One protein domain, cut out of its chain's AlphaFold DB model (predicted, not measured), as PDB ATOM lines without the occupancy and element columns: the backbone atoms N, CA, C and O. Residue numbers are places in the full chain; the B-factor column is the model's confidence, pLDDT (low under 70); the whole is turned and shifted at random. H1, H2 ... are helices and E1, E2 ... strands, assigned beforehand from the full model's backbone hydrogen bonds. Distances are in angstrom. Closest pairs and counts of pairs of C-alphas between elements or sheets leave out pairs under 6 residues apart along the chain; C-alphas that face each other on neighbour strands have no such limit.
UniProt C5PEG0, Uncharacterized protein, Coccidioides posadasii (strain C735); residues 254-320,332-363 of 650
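AT A GLANCE: This is residues 254 to 320 and 332 to 363 of the 650 residues of an uncharacterized protein of Coccidioides posadasii (strain C735) (UniProt C5PEG0). A small strand hairpin, E1 and E2, covers one edge of two side-by-side helices, H2 and H3; H4 packs on H3 away from H2, and H1 is at the opposite edge. The printed part has 99 residues, mostly helix, ordered H1 E1 E2 H2 H3 H4, with an antiparallel sheet. It is compact, radius of gyration of the C-alphas 14.0 A, spanning 43 by 32 by 23 A.

IN THESE COORDINATES: E1 is residues 277 to 280, E2 286 to 289, H1 259 to 266 and H4 354 to 361. H2, 293 to 314, begins at C-alpha (13.497, 33.531, -18.351) and spans 32.1 A; H3, 336 to 348, spans 18.1 A and ends at C-alpha (15.193, 17.836, -16.541).

HOW THE PARTS SIT: In the hairpin, N 277 and O 289 are 2.8 A apart, within hydrogen-bond range. H2 and H3 touch, closest C-alphas Val 304 and Ala 346, 6.5 A, at a shallow tilt of 5 degrees, opposite ways. H3 and H4 touch, closest C-alphas Ala 343 and Ile 356, 5.2 A. H1 is close but not clearly touching H2, closest C-alphas Thr 264 and Leu 297, 7.3 A. Every O i to N i+4 pair is within range in H3 and H4, 2 of 4 in H1, 16 of 18 in H2.

THE WHOLE: Residues 321 to 331 are not printed, a 14.2 A gap between C-alphas 320 and 332. Low pLDDT includes residues 269 to 275.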
ATOM      1  N   PRO A 254      22.001  17.580 -36.394       73.44
ATOM      2  CA  PRO A 254      23.163  18.405 -36.728       73.44
ATOM      3  C   PRO A 254      22.812  19.884 -36.977       73.44
ATOM      4  O   PRO A 254      21.872  20.160 -37.724       73.44
ATOM      5  N   PRO A 255      23.530  20.841 -36.359       68.00
ATOM      6  CA  PRO A 255      23.146  22.247 -36.401       68.00
ATOM      7  C   PRO A 255      23.316  22.840 -37.807       68.00
ATOM      8  O   PRO A 255      24.403  22.794 -38.377       68.00
ATOM      9  N   ASP A 256      22.270  23.492 -38.326       68.00
ATOM     10  CA  ASP A 256      22.357  24.309 -39.550       68.00
ATOM     11  C   ASP A 256      23.197  25.591 -39.353       68.00
ATOM     12  O   ASP A 256      23.675  26.185 -40.325       68.00
ATOM     13  N   GLU A 257      23.366  26.034 -38.097       78.25
ATOM     14  CA  GLU A 257      24.108  27.250 -37.732       78.25
ATOM     15  C   GLU A 257      25.093  27.060 -36.563       78.25
ATOM     16  O   GLU A 257      26.297  27.000 -36.789       78.25
ATOM     17  N   SER A 258      24.616  27.037 -35.312       90.06
ATOM     18  CA  SER A 258      25.471  26.915 -34.121       90.06
ATOM     19  C   SER A 258      24.767  26.183 -32.982       90.06
ATOM     20  O   SER A 258      23.538  26.176 -32.909       90.06
ATOM     21  N   ILE A 259      25.544  25.597 -32.066       92.56
ATOM     22  CA  ILE A 259      25.036  24.862 -30.896       92.56
ATOM     23  C   ILE A 259      24.083  25.734 -30.069       92.56
ATOM     24  O   ILE A 259      22.974  25.295 -29.761       92.56
ATOM     25  N   TRP A 260      24.466  26.985 -29.787       91.38
ATOM     26  CA  TRP A 260      23.609  27.952 -29.096       91.38
ATOM     27  C   TRP A 260      22.258  28.140 -29.802       91.38
ATOM     28  O   TRP A 260      21.203  28.063 -29.167       91.38
ATOM     29  N   LYS A 261      22.270  28.350 -31.124       90.69
ATOM     30  CA  LYS A 261      21.046  28.580 -31.907       90.69
ATOM     31  C   LYS A 261      20.171  27.341 -32.052       90.69
ATOM     32  O   LYS A 261      18.955  27.489 -32.086       90.69
ATOM     33  N   SER A 262      20.763  26.149 -32.104       91.12
ATOM     34  CA  SER A 262      20.018  24.889 -32.126       91.12
ATOM     35  C   SER A 262      19.361  24.592 -30.779       91.12
ATOM     36  O   SER A 262      18.185  24.244 -30.753       91.12
ATOM     37  N   ILE A 263      20.071  24.772 -29.659       89.75
ATOM     38  CA  ILE A 263      19.556  24.389 -28.335       89.75
ATOM     39  C   ILE A 263      18.602  25.427 -27.715       89.75
ATOM     40  O   ILE A 263      17.685  25.056 -26.986       89.75
ATOM     41  N   THR A 264      18.763  26.720 -28.026       89.75
ATOM     42  CA  THR A 264      17.903  27.803 -27.507       89.75
ATOM     43  C   THR A 264      16.396  27.553 -27.704       89.75
ATOM     44  O   THR A 264      15.666  27.601 -26.712       89.75
ATOM     45  N   PRO A 265      15.883  27.251 -28.919       89.56
ATOM     46  CA  PRO A 265      14.452  27.011 -29.132       89.56
ATOM     47  C   PRO A 265      13.935  25.706 -28.503       89.56
ATOM     48  O   PRO A 265      12.724  25.517 -28.425       89.56
ATOM     49  N   MET A 266      14.819  24.809 -28.051       89.19
ATOM     50  CA  MET A 266      14.433  23.547 -27.407       89.19
ATOM     51  C   MET A 266      14.034  23.732 -25.942       89.19
ATOM     52  O   MET A 266      13.440  22.822 -25.364       89.19
ATOM     53  N   LEU A 267      14.367  24.868 -25.316       87.75
ATOM     54  CA  LEU A 267      14.040  25.134 -23.918       87.75
ATOM     55  C   LEU A 267      12.556  25.493 -23.761       87.75
ATOM     56  O   LEU A 267      12.137  26.631 -23.990       87.75
ATOM     57  N   VAL A 268      11.752  24.532 -23.306       83.31
ATOM     58  CA  VAL A 268      10.329  24.765 -23.038       83.31
ATOM     59  C   VAL A 268      10.174  25.570 -21.750       83.31
ATOM     60  O   VAL A 268      10.354  25.062 -20.646       83.31
ATOM     61  N   THR A 269       9.800  26.840 -21.896       67.06
ATOM     62  CA  THR A 269       9.435  27.707 -20.772       67.06
ATOM     63  C   THR A 269       7.922  27.670 -20.579       67.06
ATOM     64  O   THR A 269       7.186  28.228 -21.391       67.06
ATOM     65  N   SER A 270       7.452  27.029 -19.504       58.16
ATOM     66  CA  SER A 270       6.062  27.173 -19.048       58.16
ATOM     67  C   SER A 270       5.822  28.625 -18.603       58.16
ATOM     68  O   SER A 270       6.568  29.104 -17.746       58.16
ATOM     69  N   PRO A 271       4.831  29.344 -19.165       52.53
ATOM     70  CA  PRO A 271       4.524  30.716 -18.765       52.53
ATOM     71  C   PRO A 271       3.583  30.798 -17.551       52.53
ATOM     72  O   PRO A 271       3.412  31.880 -16.998       52.53
ATOM     73  N   GLU A 272       2.954  29.688 -17.148       49.91
ATOM     74  CA  GLU A 272       1.908  29.670 -16.110       49.91
ATOM     75  C   GLU A 272       2.428  29.291 -14.719       49.91
ATOM     76  O   GLU A 272       1.739  29.498 -13.720       49.91
ATOM     77  N   THR A 273       3.648  28.758 -14.633       48.72
ATOM     78  CA  THR A 273       4.252  28.338 -13.373       48.72
ATOM     79  C   THR A 273       5.401  29.261 -12.966       48.72
ATOM     80  O   THR A 273       6.436  29.335 -13.630       48.72
ATOM     81  N   GLU A 274       5.272  29.887 -11.786       53.94
ATOM     82  CA  GLU A 274       6.408  30.402 -11.000       53.94
ATOM     83  C   GLU A 274       7.262  29.236 -10.445       53.94
ATOM     84  O   GLU A 274       7.617  29.199  -9.271       53.94
ATOM     85  N   GLU A 275       7.541  28.233 -11.278       59.38
ATOM     86  CA  GLU A 275       8.303  27.050 -10.905       59.38
ATOM     87  C   GLU A 275       9.773  27.409 -10.721       59.38
ATOM     88  O   GLU A 275      10.424  27.977 -11.609       59.38
ATOM     89  N   ASP A 276      10.288  27.041  -9.551       71.62
ATOM     90  CA  ASP A 276      11.700  27.131  -9.232       71.62
ATOM     91  C   ASP A 276      12.523  26.297 -10.218       71.62
ATOM     92  O   ASP A 276      12.323  25.090 -10.383       71.62
ATOM     93  N   PHE A 277      13.497  26.941 -10.850       82.06
ATOM     94  CA  PHE A 277      14.374  26.293 -11.805       82.06
ATOM     95  C   PHE A 277      15.401  25.396 -11.101       82.06
ATOM     96  O   PHE A 277      15.900  25.717 -10.021       82.06
ATOM     97  N   LEU A 278      15.732  24.266 -11.729       86.25
ATOM     98  CA  LEU A 278      16.680  23.294 -11.195       86.25
ATOM     99  C   LEU A 278      18.126  23.686 -11.520       86.25
ATOM    100  O   LEU A 278      18.545  23.681 -12.675       86.25
ATOM    101  N   VAL A 279      18.905  23.949 -10.472       89.12
ATOM    102  CA  VAL A 279      20.359  24.125 -10.544       89.12
ATOM    103  C   VAL A 279      21.028  22.912  -9.905       89.12
ATOM    104  O   VAL A 279      20.845  22.651  -8.718       89.12
ATOM    105  N   GLN A 280      21.792  22.156 -10.683       89.19
ATOM    106  CA  GLN A 280      22.583  21.023 -10.222       89.19
ATOM    107  C   GLN A 280      23.677  21.501  -9.254       89.19
ATOM    108  O   GLN A 280      24.453  22.400  -9.574       89.19
ATOM    109  N   THR A 281      23.737  20.905  -8.062       86.62
ATOM    110  CA  THR A 281      24.706  21.247  -7.002       86.62
ATOM    111  C   THR A 281      25.725  20.143  -6.737       86.62
ATOM    112  O   THR A 281      26.797  20.415  -6.205       86.62
ATOM    113  N   SER A 282      25.423  18.905  -7.128       83.25
ATOM    114  CA  SER A 282      26.367  17.783  -7.179       83.25
ATOM    115  C   SER A 282      25.972  16.842  -8.322       83.25
ATOM    116  O   SER A 282      25.035  17.128  -9.061       83.25
ATOM    117  N   GLU A 283      26.648  15.707  -8.487       75.88
ATOM    118  CA  GLU A 283      26.304  14.723  -9.529       75.88
ATOM    119  C   GLU A 283      24.847  14.254  -9.442       75.88
ATOM    120  O   GLU A 283      24.157  14.201 -10.458       75.88
ATOM    121  N   SER A 284      24.342  14.034  -8.228       74.81
ATOM    122  CA  SER A 284      22.972  13.574  -7.977       74.81
ATOM    123  C   SER A 284      22.015  14.660  -7.465       74.81
ATOM    124  O   SER A 284      20.802  14.515  -7.627       74.81
ATOM    125  N   THR A 285      22.508  15.751  -6.862       83.00
ATOM    126  CA  THR A 285      21.658  16.735  -6.154       83.00
ATOM    127  C   THR A 285      21.381  18.009  -6.945       83.00
ATOM    128  O   THR A 285      22.220  18.507  -7.696       83.00
ATOM    129  N   PHE A 286      20.178  18.550  -6.744       87.38
ATOM    130  CA  PHE A 286      19.662  19.731  -7.428       87.38
ATOM    131  C   PHE A 286      18.988  20.660  -6.418       87.38
ATOM    132  O   PHE A 286      18.279  20.206  -5.520       87.38
ATOM    133  N   ARG A 287      19.177  21.967  -6.602       88.38
ATOM    134  CA  ARG A 287      18.553  23.038  -5.829       88.38
ATOM    135  C   ARG A 287      17.557  23.796  -6.697       88.38
ATOM    136  O   ARG A 287      17.901  24.283  -7.771       88.38
ATOM    137  N   GLN A 288      16.342  23.935  -6.188       86.81
ATOM    138  CA  GLN A 288      15.307  24.802  -6.740       86.81
ATOM    139  C   GLN A 288      15.645  26.280  -6.483       86.81
ATOM    140  O   GLN A 288      16.002  26.645  -5.363       86.81
ATOM    141  N   THR A 289      15.603  27.108  -7.532       83.06
ATOM    142  CA  THR A 289      15.929  28.543  -7.487       83.06
ATOM    143  C   THR A 289      14.973  29.353  -8.377       83.06
ATOM    144  O   THR A 289      14.852  29.079  -9.572       83.06
ATOM    145  N   ARG A 290      14.329  30.391  -7.831       80.06
ATOM    146  CA  ARG A 290      13.504  31.346  -8.592       80.06
ATOM    147  C   ARG A 290      14.396  32.256  -9.449       80.06
ATOM    148  O   ARG A 290      15.229  32.967  -8.898       80.06
ATOM    149  N   MET A 291      14.224  32.234 -10.774       73.88
ATOM    150  CA  MET A 291      15.046  32.989 -11.744       73.88
ATOM    151  C   MET A 291      14.214  33.444 -12.952       73.88
ATOM    152  O   MET A 291      13.204  32.810 -13.280       73.88
ATOM    153  N   ALA A 292      14.645  34.508 -13.633       71.81
ATOM    154  CA  ALA A 292      13.983  35.036 -14.826       71.81
ATOM    155  C   ALA A 292      14.251  34.181 -16.085       71.81
ATOM    156  O   ALA A 292      15.163  33.359 -16.129       71.81
ATOM    157  N   GLY A 293      13.461  34.382 -17.149       68.88
ATOM    158  CA  GLY A 293      13.497  33.531 -18.351       68.88
ATOM    159  C   GLY A 293      14.831  33.513 -19.116       68.88
ATOM    160  O   GLY A 293      15.245  32.457 -19.585       68.88
ATOM    161  N   MET A 294      15.536  34.647 -19.214       72.25
ATOM    162  CA  MET A 294      16.848  34.707 -19.886       72.25
ATOM    163  C   MET A 294      17.964  34.075 -19.043       72.25
ATOM    164  O   MET A 294      18.777  33.317 -19.566       72.25
ATOM    165  N   GLU A 295      17.966  34.326 -17.730       80.88
ATOM    166  CA  GLU A 295      18.892  33.704 -16.768       80.88
ATOM    167  C   GLU A 295      18.713  32.181 -16.740       80.88
ATOM    168  O   GLU A 295      19.684  31.427 -16.685       80.88
ATOM    169  N   ARG A 296      17.459  31.720 -16.840       85.06
ATOM    170  CA  ARG A 296      17.100  30.306 -16.948       85.06
ATOM    171  C   ARG A 296      17.780  29.639 -18.141       85.06
ATOM    172  O   ARG A 296      18.337  28.561 -17.967       85.06
ATOM    173  N   LEU A 297      17.763  30.264 -19.321       87.94
ATOM    174  CA  LEU A 297      18.413  29.721 -20.518       87.94
ATOM    175  C   LEU A 297      19.932  29.634 -20.355       87.94
ATOM    176  O   LEU A 297      20.502  28.575 -20.602       87.94
ATOM    177  N   ASP A 298      20.575  30.712 -19.906       88.75
ATOM    178  CA  ASP A 298      22.026  30.749 -19.696       88.75
ATOM    179  C   ASP A 298      22.479  29.686 -18.675       88.75
ATOM    180  O   ASP A 298      23.392  28.903 -18.945       88.75
ATOM    181  N   ILE A 299      21.785  29.562 -17.540       90.31
ATOM    182  CA  ILE A 299      22.141  28.590 -16.498       90.31
ATOM    183  C   ILE A 299      21.766  27.152 -16.904       90.31
ATOM    184  O   ILE A 299      22.485  26.214 -16.552       90.31
ATOM    185  N   ALA A 300      20.698  26.935 -17.680       91.75
ATOM    186  CA  ALA A 300      20.406  25.630 -18.285       91.75
ATOM    187  C   ALA A 300      21.516  25.209 -19.263       91.75
ATOM    188  O   ALA A 300      22.025  24.091 -19.192       91.75
ATOM    189  N   TYR A 301      21.930  26.126 -20.139       93.88
ATOM    190  CA  TYR A 301      22.958  25.892 -21.148       93.88
ATOM    191  C   TYR A 301      24.322  25.587 -20.520       93.88
ATOM    192  O   TYR A 301      24.955  24.584 -20.857       93.88
ATOM    193  N   ARG A 302      24.745  26.392 -19.536       94.38
ATOM    194  CA  ARG A 302      25.999  26.177 -18.798       94.38
ATOM    195  C   ARG A 302      26.033  24.832 -18.077       94.38
ATOM    196  O   ARG A 302      27.080  24.199 -18.065       94.38
ATOM    197  N   GLN A 303      24.919  24.360 -17.513       94.69
ATOM    198  CA  GLN A 303      24.874  23.041 -16.865       94.69
ATOM    199  C   GLN A 303      25.110  21.890 -17.853       94.69
ATOM    200  O   GLN A 303      25.847  20.959 -17.531       94.69
ATOM    201  N   VAL A 304      24.561  21.974 -19.071       95.44
ATOM    202  CA  VAL A 304      24.830  20.991 -20.137       95.44
ATOM    203  C   VAL A 304      26.310  21.023 -20.553       95.44
ATOM    204  O   VAL A 304      26.932  19.967 -20.671       95.44
ATOM    205  N   TRP A 305      26.912  22.211 -20.683       95.94
ATOM    206  CA  TRP A 305      28.355  22.346 -20.934       95.94
ATOM    207  C   TRP A 305      29.226  21.799 -19.803       95.94
ATOM    208  O   TRP A 305      30.191  21.093 -20.078       95.94
ATOM    209  N   LEU A 306      28.888  22.071 -18.541       95.56
ATOM    210  CA  LEU A 306      29.620  21.558 -17.379       95.56
ATOM    211  C   LEU A 306      29.558  20.027 -17.288       95.56
ATOM    212  O   LEU A 306      30.548  19.400 -16.906       95.56
ATOM    213  N   TYR A 307      28.432  19.419 -17.675       95.69
ATOM    214  CA  TYR A 307      28.324  17.966 -17.804       95.69
ATOM    215  C   TYR A 307      29.242  17.440 -18.915       95.69
ATOM    216  O   TYR A 307      30.057  16.551 -18.668       95.69
ATOM    217  N   ALA A 308      29.172  18.024 -20.118       95.94
ATOM    218  CA  ALA A 308      30.032  17.643 -21.238       95.94
ATOM    219  C   ALA A 308      31.526  17.771 -20.884       95.94
ATOM    220  O   ALA A 308      32.286  16.836 -21.106       95.94
ATOM    221  N   MET A 309      31.933  18.872 -20.246       95.31
ATOM    222  CA  MET A 309      33.302  19.104 -19.771       95.31
ATOM    223  C   MET A 309      33.782  18.053 -18.763       95.31
ATOM    224  O   MET A 309      34.929  17.619 -18.825       95.31
ATOM    225  N   ARG A 310      32.917  17.593 -17.851       93.50
ATOM    226  CA  ARG A 310      33.274  16.540 -16.886       93.50
ATOM    227  C   ARG A 310      33.450  15.169 -17.538       93.50
ATOM    228  O   ARG A 310      34.258  14.370 -17.074       93.50
ATOM    229  N   HIS A 311      32.682  14.896 -18.589       94.00
ATOM    230  CA  HIS A 311      32.455  13.542 -19.087       94.00
ATOM    231  C   HIS A 311      32.889  13.298 -20.544       94.00
ATOM    232  O   HIS A 311      32.733  12.181 -21.040       94.00
ATOM    233  N   TYR A 312      33.482  14.284 -21.227       94.12
ATOM    234  CA  TYR A 312      33.957  14.142 -22.609       94.12
ATOM    235  C   TYR A 312      34.874  12.926 -22.882       94.12
ATOM    236  O   TYR A 312      34.749  12.373 -23.977       94.12
ATOM    237  N   PRO A 313      35.742  12.431 -21.960       92.81
ATOM    238  CA  PRO A 313      36.591  11.273 -22.253       92.81
ATOM    239  C   PRO A 313      35.771   9.985 -22.400       92.81
ATOM    240  O   PRO A 313      36.171   9.079 -23.126       92.81
ATOM    241  N   SER A 314      34.607   9.928 -21.744       92.69
ATOM    242  CA  SER A 314      33.636   8.833 -21.826       92.69
ATOM    243  C   SER A 314      32.627   9.014 -22.967       92.69
ATOM    244  O   SER A 314      31.792   8.141 -23.179       92.69
ATOM    245  N   MET A 315      32.676  10.124 -23.715       92.19
ATOM    246  CA  MET A 315      31.765  10.420 -24.830       92.19
ATOM    247  C   MET A 315      32.493  10.805 -26.143       92.19
ATOM    248  O   MET A 315      32.072  11.758 -26.811       92.19
ATOM    249  N   PRO A 316      33.554  10.086 -26.573       88.25
ATOM    250  CA  PRO A 316      34.251  10.363 -27.837       88.25
ATOM    251  C   PRO A 316      33.275  10.350 -29.018       88.25
ATOM    252  O   PRO A 316      32.344   9.549 -29.021       88.25
ATOM    253  N   ALA A 317      33.453  11.230 -30.009       82.38
ATOM    254  CA  ALA A 317      32.525  11.358 -31.137       82.38
ATOM    255  C   ALA A 317      32.339  10.065 -31.942       82.38
ATOM    256  O   ALA A 317      33.283   9.306 -32.174       82.38
ATOM    257  N   ASP A 318      31.115   9.877 -32.430       73.75
ATOM    258  CA  ASP A 318      30.751   8.738 -33.265       73.75
ATOM    259  C   ASP A 318      31.459   8.828 -34.637       73.75
ATOM    260  O   ASP A 318      31.630   9.929 -35.183       73.75
ATOM    261  N   PRO A 319      31.930   7.701 -35.207       64.19
ATOM    262  CA  PRO A 319      32.681   7.710 -36.459       64.19
ATOM    263  C   PRO A 319      31.803   8.178 -37.626       64.19
ATOM    264  O   PRO A 319      30.738   7.627 -37.883       64.19
ATOM    265  N   LYS A 320      32.280   9.185 -38.373       59.34
ATOM    266  CA  LYS A 320      31.536   9.790 -39.496       59.34
ATOM    267  C   LYS A 320      31.441   8.921 -40.757       59.34
ATOM    268  O   LYS A 320      30.647   9.250 -41.625       59.34
ATOM    269  N   ALA A 332      37.362   3.650 -28.780       71.50
ATOM    270  CA  ALA A 332      36.426   3.533 -27.675       71.50
ATOM    271  C   ALA A 332      35.062   4.098 -28.100       71.50
ATOM    272  O   ALA A 332      34.985   5.199 -28.644       71.50
ATOM    273  N   LYS A 333      33.996   3.327 -27.868       83.25
ATOM    274  CA  LYS A 333      32.625   3.822 -28.010       83.25
ATOM    275  C   LYS A 333      32.291   4.738 -26.836       83.25
ATOM    276  O   LYS A 333      32.876   4.595 -25.764       83.25
ATOM    277  N   ALA A 334      31.340   5.645 -27.039       87.62
ATOM    278  CA  ALA A 334      30.768   6.409 -25.940       87.62
ATOM    279  C   ALA A 334      30.096   5.478 -24.916       87.62
ATOM    280  O   ALA A 334      29.477   4.478 -25.280       87.62
ATOM    281  N   ASP A 335      30.224   5.826 -23.640       89.75
ATOM    282  CA  ASP A 335      29.538   5.165 -22.538       89.75
ATOM    283  C   ASP A 335      28.043   5.520 -22.592       89.75
ATOM    284  O   ASP A 335      27.645   6.673 -22.393       89.75
ATOM    285  N   GLU A 336      27.211   4.519 -22.882       89.62
ATOM    286  CA  GLU A 336      25.759   4.669 -23.025       89.62
ATOM    287  C   GLU A 336      25.097   5.227 -21.750       89.62
ATOM    288  O   GLU A 336      24.126   5.980 -21.849       89.62
ATOM    289  N   CYS A 337      25.638   4.940 -20.559       88.75
ATOM    290  CA  CYS A 337      25.150   5.491 -19.291       88.75
ATOM    291  C   CYS A 337      25.426   6.983 -19.175       88.75
ATOM    292  O   CYS A 337      24.542   7.741 -18.774       88.75
ATOM    293  N   VAL A 338      26.620   7.417 -19.566       92.06
ATOM    294  CA  VAL A 338      27.017   8.828 -19.524       92.06
ATOM    295  C   VAL A 338      26.235   9.646 -20.562       92.06
ATOM    296  O   VAL A 338      25.722  10.723 -20.252       92.06
ATOM    297  N   VAL A 339      26.041   9.114 -21.774       93.44
ATOM    298  CA  VAL A 339      25.212   9.770 -22.804       93.44
ATOM    299  C   VAL A 339      23.743   9.855 -22.364       93.44
ATOM    300  O   VAL A 339      23.125  10.918 -22.478       93.44
ATOM    301  N   TYR A 340      23.185   8.776 -21.803       93.38
ATOM    302  CA  TYR A 340      21.823   8.764 -21.258       93.38
ATOM    303  C   TYR A 340      21.641   9.783 -20.125       93.38
ATOM    304  O   TYR A 340      20.665  10.533 -20.115       93.38
ATOM    305  N   GLN A 341      22.590   9.862 -19.190       92.44
ATOM    306  CA  GLN A 341      22.552  10.827 -18.089       92.44
ATOM    307  C   GLN A 341      22.631  12.280 -18.580       92.44
ATOM    308  O   GLN A 341      21.935  13.135 -18.030       92.44
ATOM    309  N   MET A 342      23.388  12.566 -19.646       95.00
ATOM    310  CA  MET A 342      23.395  13.886 -20.291       95.00
ATOM    311  C   MET A 342      22.019  14.248 -20.871       95.00
ATOM    312  O   MET A 342      21.528  15.359 -20.657       95.00
ATOM    313  N   ALA A 343      21.366  13.309 -21.566       95.31
ATOM    314  CA  ALA A 343      20.015  13.502 -22.095       95.31
ATOM    315  C   ALA A 343      18.979  13.675 -20.971       95.31
ATOM    316  O   ALA A 343      18.120  14.556 -21.053       95.31
ATOM    317  N   ALA A 344      19.102  12.908 -19.884       92.44
ATOM    318  CA  ALA A 344      18.259  13.031 -18.699       92.44
ATOM    319  C   ALA A 344      18.440  14.386 -17.995       92.44
ATOM    320  O   ALA A 344      17.451  15.002 -17.593       92.44
ATOM    321  N   LEU A 345      19.675  14.888 -17.886       93.69
ATOM    322  CA  LEU A 345      19.960  16.233 -17.385       93.69
ATOM    323  C   LEU A 345      19.311  17.293 -18.284       93.69
ATOM    324  O   LEU A 345      18.525  18.101 -17.792       93.69
ATOM    325  N   ALA A 346      19.561  17.255 -19.596       94.31
ATOM    326  CA  ALA A 346      18.985  18.207 -20.545       94.31
ATOM    327  C   ALA A 346      17.444  18.208 -20.501       94.31
ATOM    328  O   ALA A 346      16.816  19.267 -20.423       94.31
ATOM    329  N   HIS A 347      16.824  17.024 -20.440       92.69
ATOM    330  CA  HIS A 347      15.378  16.883 -20.289       92.69
ATOM    331  C   HIS A 347      14.869  17.491 -18.970       92.69
ATOM    332  O   HIS A 347      13.866  18.211 -18.961       92.69
ATOM    333  N   ARG A 348      15.562  17.264 -17.849       89.81
ATOM    334  CA  ARG A 348      15.193  17.836 -16.541       89.81
ATOM    335  C   ARG A 348      15.369  19.354 -16.470       89.81
ATOM    336  O   ARG A 348      14.616  20.000 -15.752       89.81
ATOM    337  N   LEU A 349      16.302  19.918 -17.236       90.25
ATOM    338  CA  LEU A 349      16.496  21.368 -17.378       90.25
ATOM    339  C   LEU A 349      15.466  22.037 -18.310       90.25
ATOM    340  O   LEU A 349      15.424  23.260 -18.387       90.25
ATOM    341  N   GLY A 350      14.619  21.257 -18.992       90.19
ATOM    342  CA  GLY A 350      13.541  21.761 -19.851       90.19
ATOM    343  C   GLY A 350      13.821  21.702 -21.355       90.19
ATOM    344  O   GLY A 350      12.945  22.068 -22.135       90.19
ATOM    345  N   PHE A 351      14.986  21.205 -21.788       92.44
ATOM    346  CA  PHE A 351      15.279  21.027 -23.213       92.44
ATOM    347  C   PHE A 351      14.478  19.859 -23.808       92.44
ATOM    348  O   PHE A 351      14.335  18.798 -23.190       92.44
ATOM    349  N   ARG A 352      13.920  20.045 -25.007       93.06
ATOM    350  CA  ARG A 352      13.121  19.050 -25.734       93.06
ATOM    351  C   ARG A 352      13.575  18.961 -27.191       93.06
ATOM    352  O   ARG A 352      13.506  19.939 -27.924       93.06
ATOM    353  N   SER A 353      13.973  17.764 -27.603       93.56
ATOM    354  CA  SER A 353      14.297  17.408 -28.986       93.56
ATOM    355  C   SER A 353      13.906  15.951 -29.256       93.56
ATOM    356  O   SER A 353      13.604  15.188 -28.325       93.56
ATOM    357  N   THR A 354      13.902  15.561 -30.528       92.44
ATOM    358  CA  THR A 354      13.739  14.166 -30.958       92.44
ATOM    359  C   THR A 354      14.851  13.293 -30.387       92.44
ATOM    360  O   THR A 354      14.574  12.259 -29.789       92.44
ATOM    361  N   GLU A 355      16.087  13.776 -30.436       93.19
ATOM    362  CA  GLU A 355      17.300  13.062 -30.044       93.19
ATOM    363  C   GLU A 355      17.371  12.872 -28.523       93.19
ATOM    364  O   GLU A 355      17.630  11.767 -28.056       93.19
ATOM    365  N   ILE A 356      17.024  13.894 -27.724       93.50
ATOM    366  CA  ILE A 356      16.857  13.742 -26.265       93.50
ATOM    367  C   ILE A 356      15.804  12.668 -25.969       93.50
ATOM    368  O   ILE A 356      15.998  11.843 -25.080       93.50
ATOM    369  N   THR A 357      14.691  12.651 -26.707       92.19
ATOM    370  CA  THR A 357      13.611  11.676 -26.489       92.19
ATOM    371  C   THR A 357      14.043  10.256 -26.870       92.19
ATOM    372  O   THR A 357      13.740   9.305 -26.150       92.19
ATOM    373  N   GLU A 358      14.792  10.094 -27.959       91.88
ATOM    374  CA  GLU A 358      15.365   8.815 -28.387       91.88
ATOM    375  C   GLU A 358      16.414   8.292 -27.402       91.88
ATOM    376  O   GLU A 358      16.326   7.133 -26.995       91.88
ATOM    377  N   LEU A 359      17.335   9.144 -26.944       92.06
ATOM    378  CA  LEU A 359      18.314   8.799 -25.911       92.06
ATOM    379  C   LEU A 359      17.625   8.402 -24.598       92.06
ATOM    380  O   LEU A 359      17.982   7.385 -24.005       92.06
ATOM    381  N   MET A 360      16.576   9.120 -24.180       89.88
ATOM    382  CA  MET A 360      15.776   8.744 -23.007       89.88
ATOM    383  C   MET A 360      15.081   7.380 -23.162       89.88
ATOM    384  O   MET A 360      14.959   6.633 -22.189       89.88
ATOM    385  N   ASN A 361      14.660   7.013 -24.375       86.06
ATOM    386  CA  ASN A 361      14.090   5.691 -24.656       86.06
ATOM    387  C   ASN A 361      15.147   4.567 -24.648       86.06
ATOM    388  O   ASN A 361      14.802   3.416 -24.378       86.06
ATOM    389  N   GLN A 362      16.420   4.893 -24.892       84.75
ATOM    390  CA  GLN A 362      17.561   3.967 -24.921       84.75
ATOM    391  C   GLN A 362      18.219   3.737 -23.543       84.75
ATOM    392  O   GLN A 362      19.338   3.235 -23.477       84.75
ATOM    393  N   SER A 363      17.518   4.056 -22.443       86.06
ATOM    394  CA  SER A 363      17.950   3.827 -21.051       86.06
ATOM    395  C   SER A 363      18.744   2.514 -20.871       86.06
ATOM    396  O   SER A 363      18.167   1.436 -21.064       86.06
TER     397      SER A 363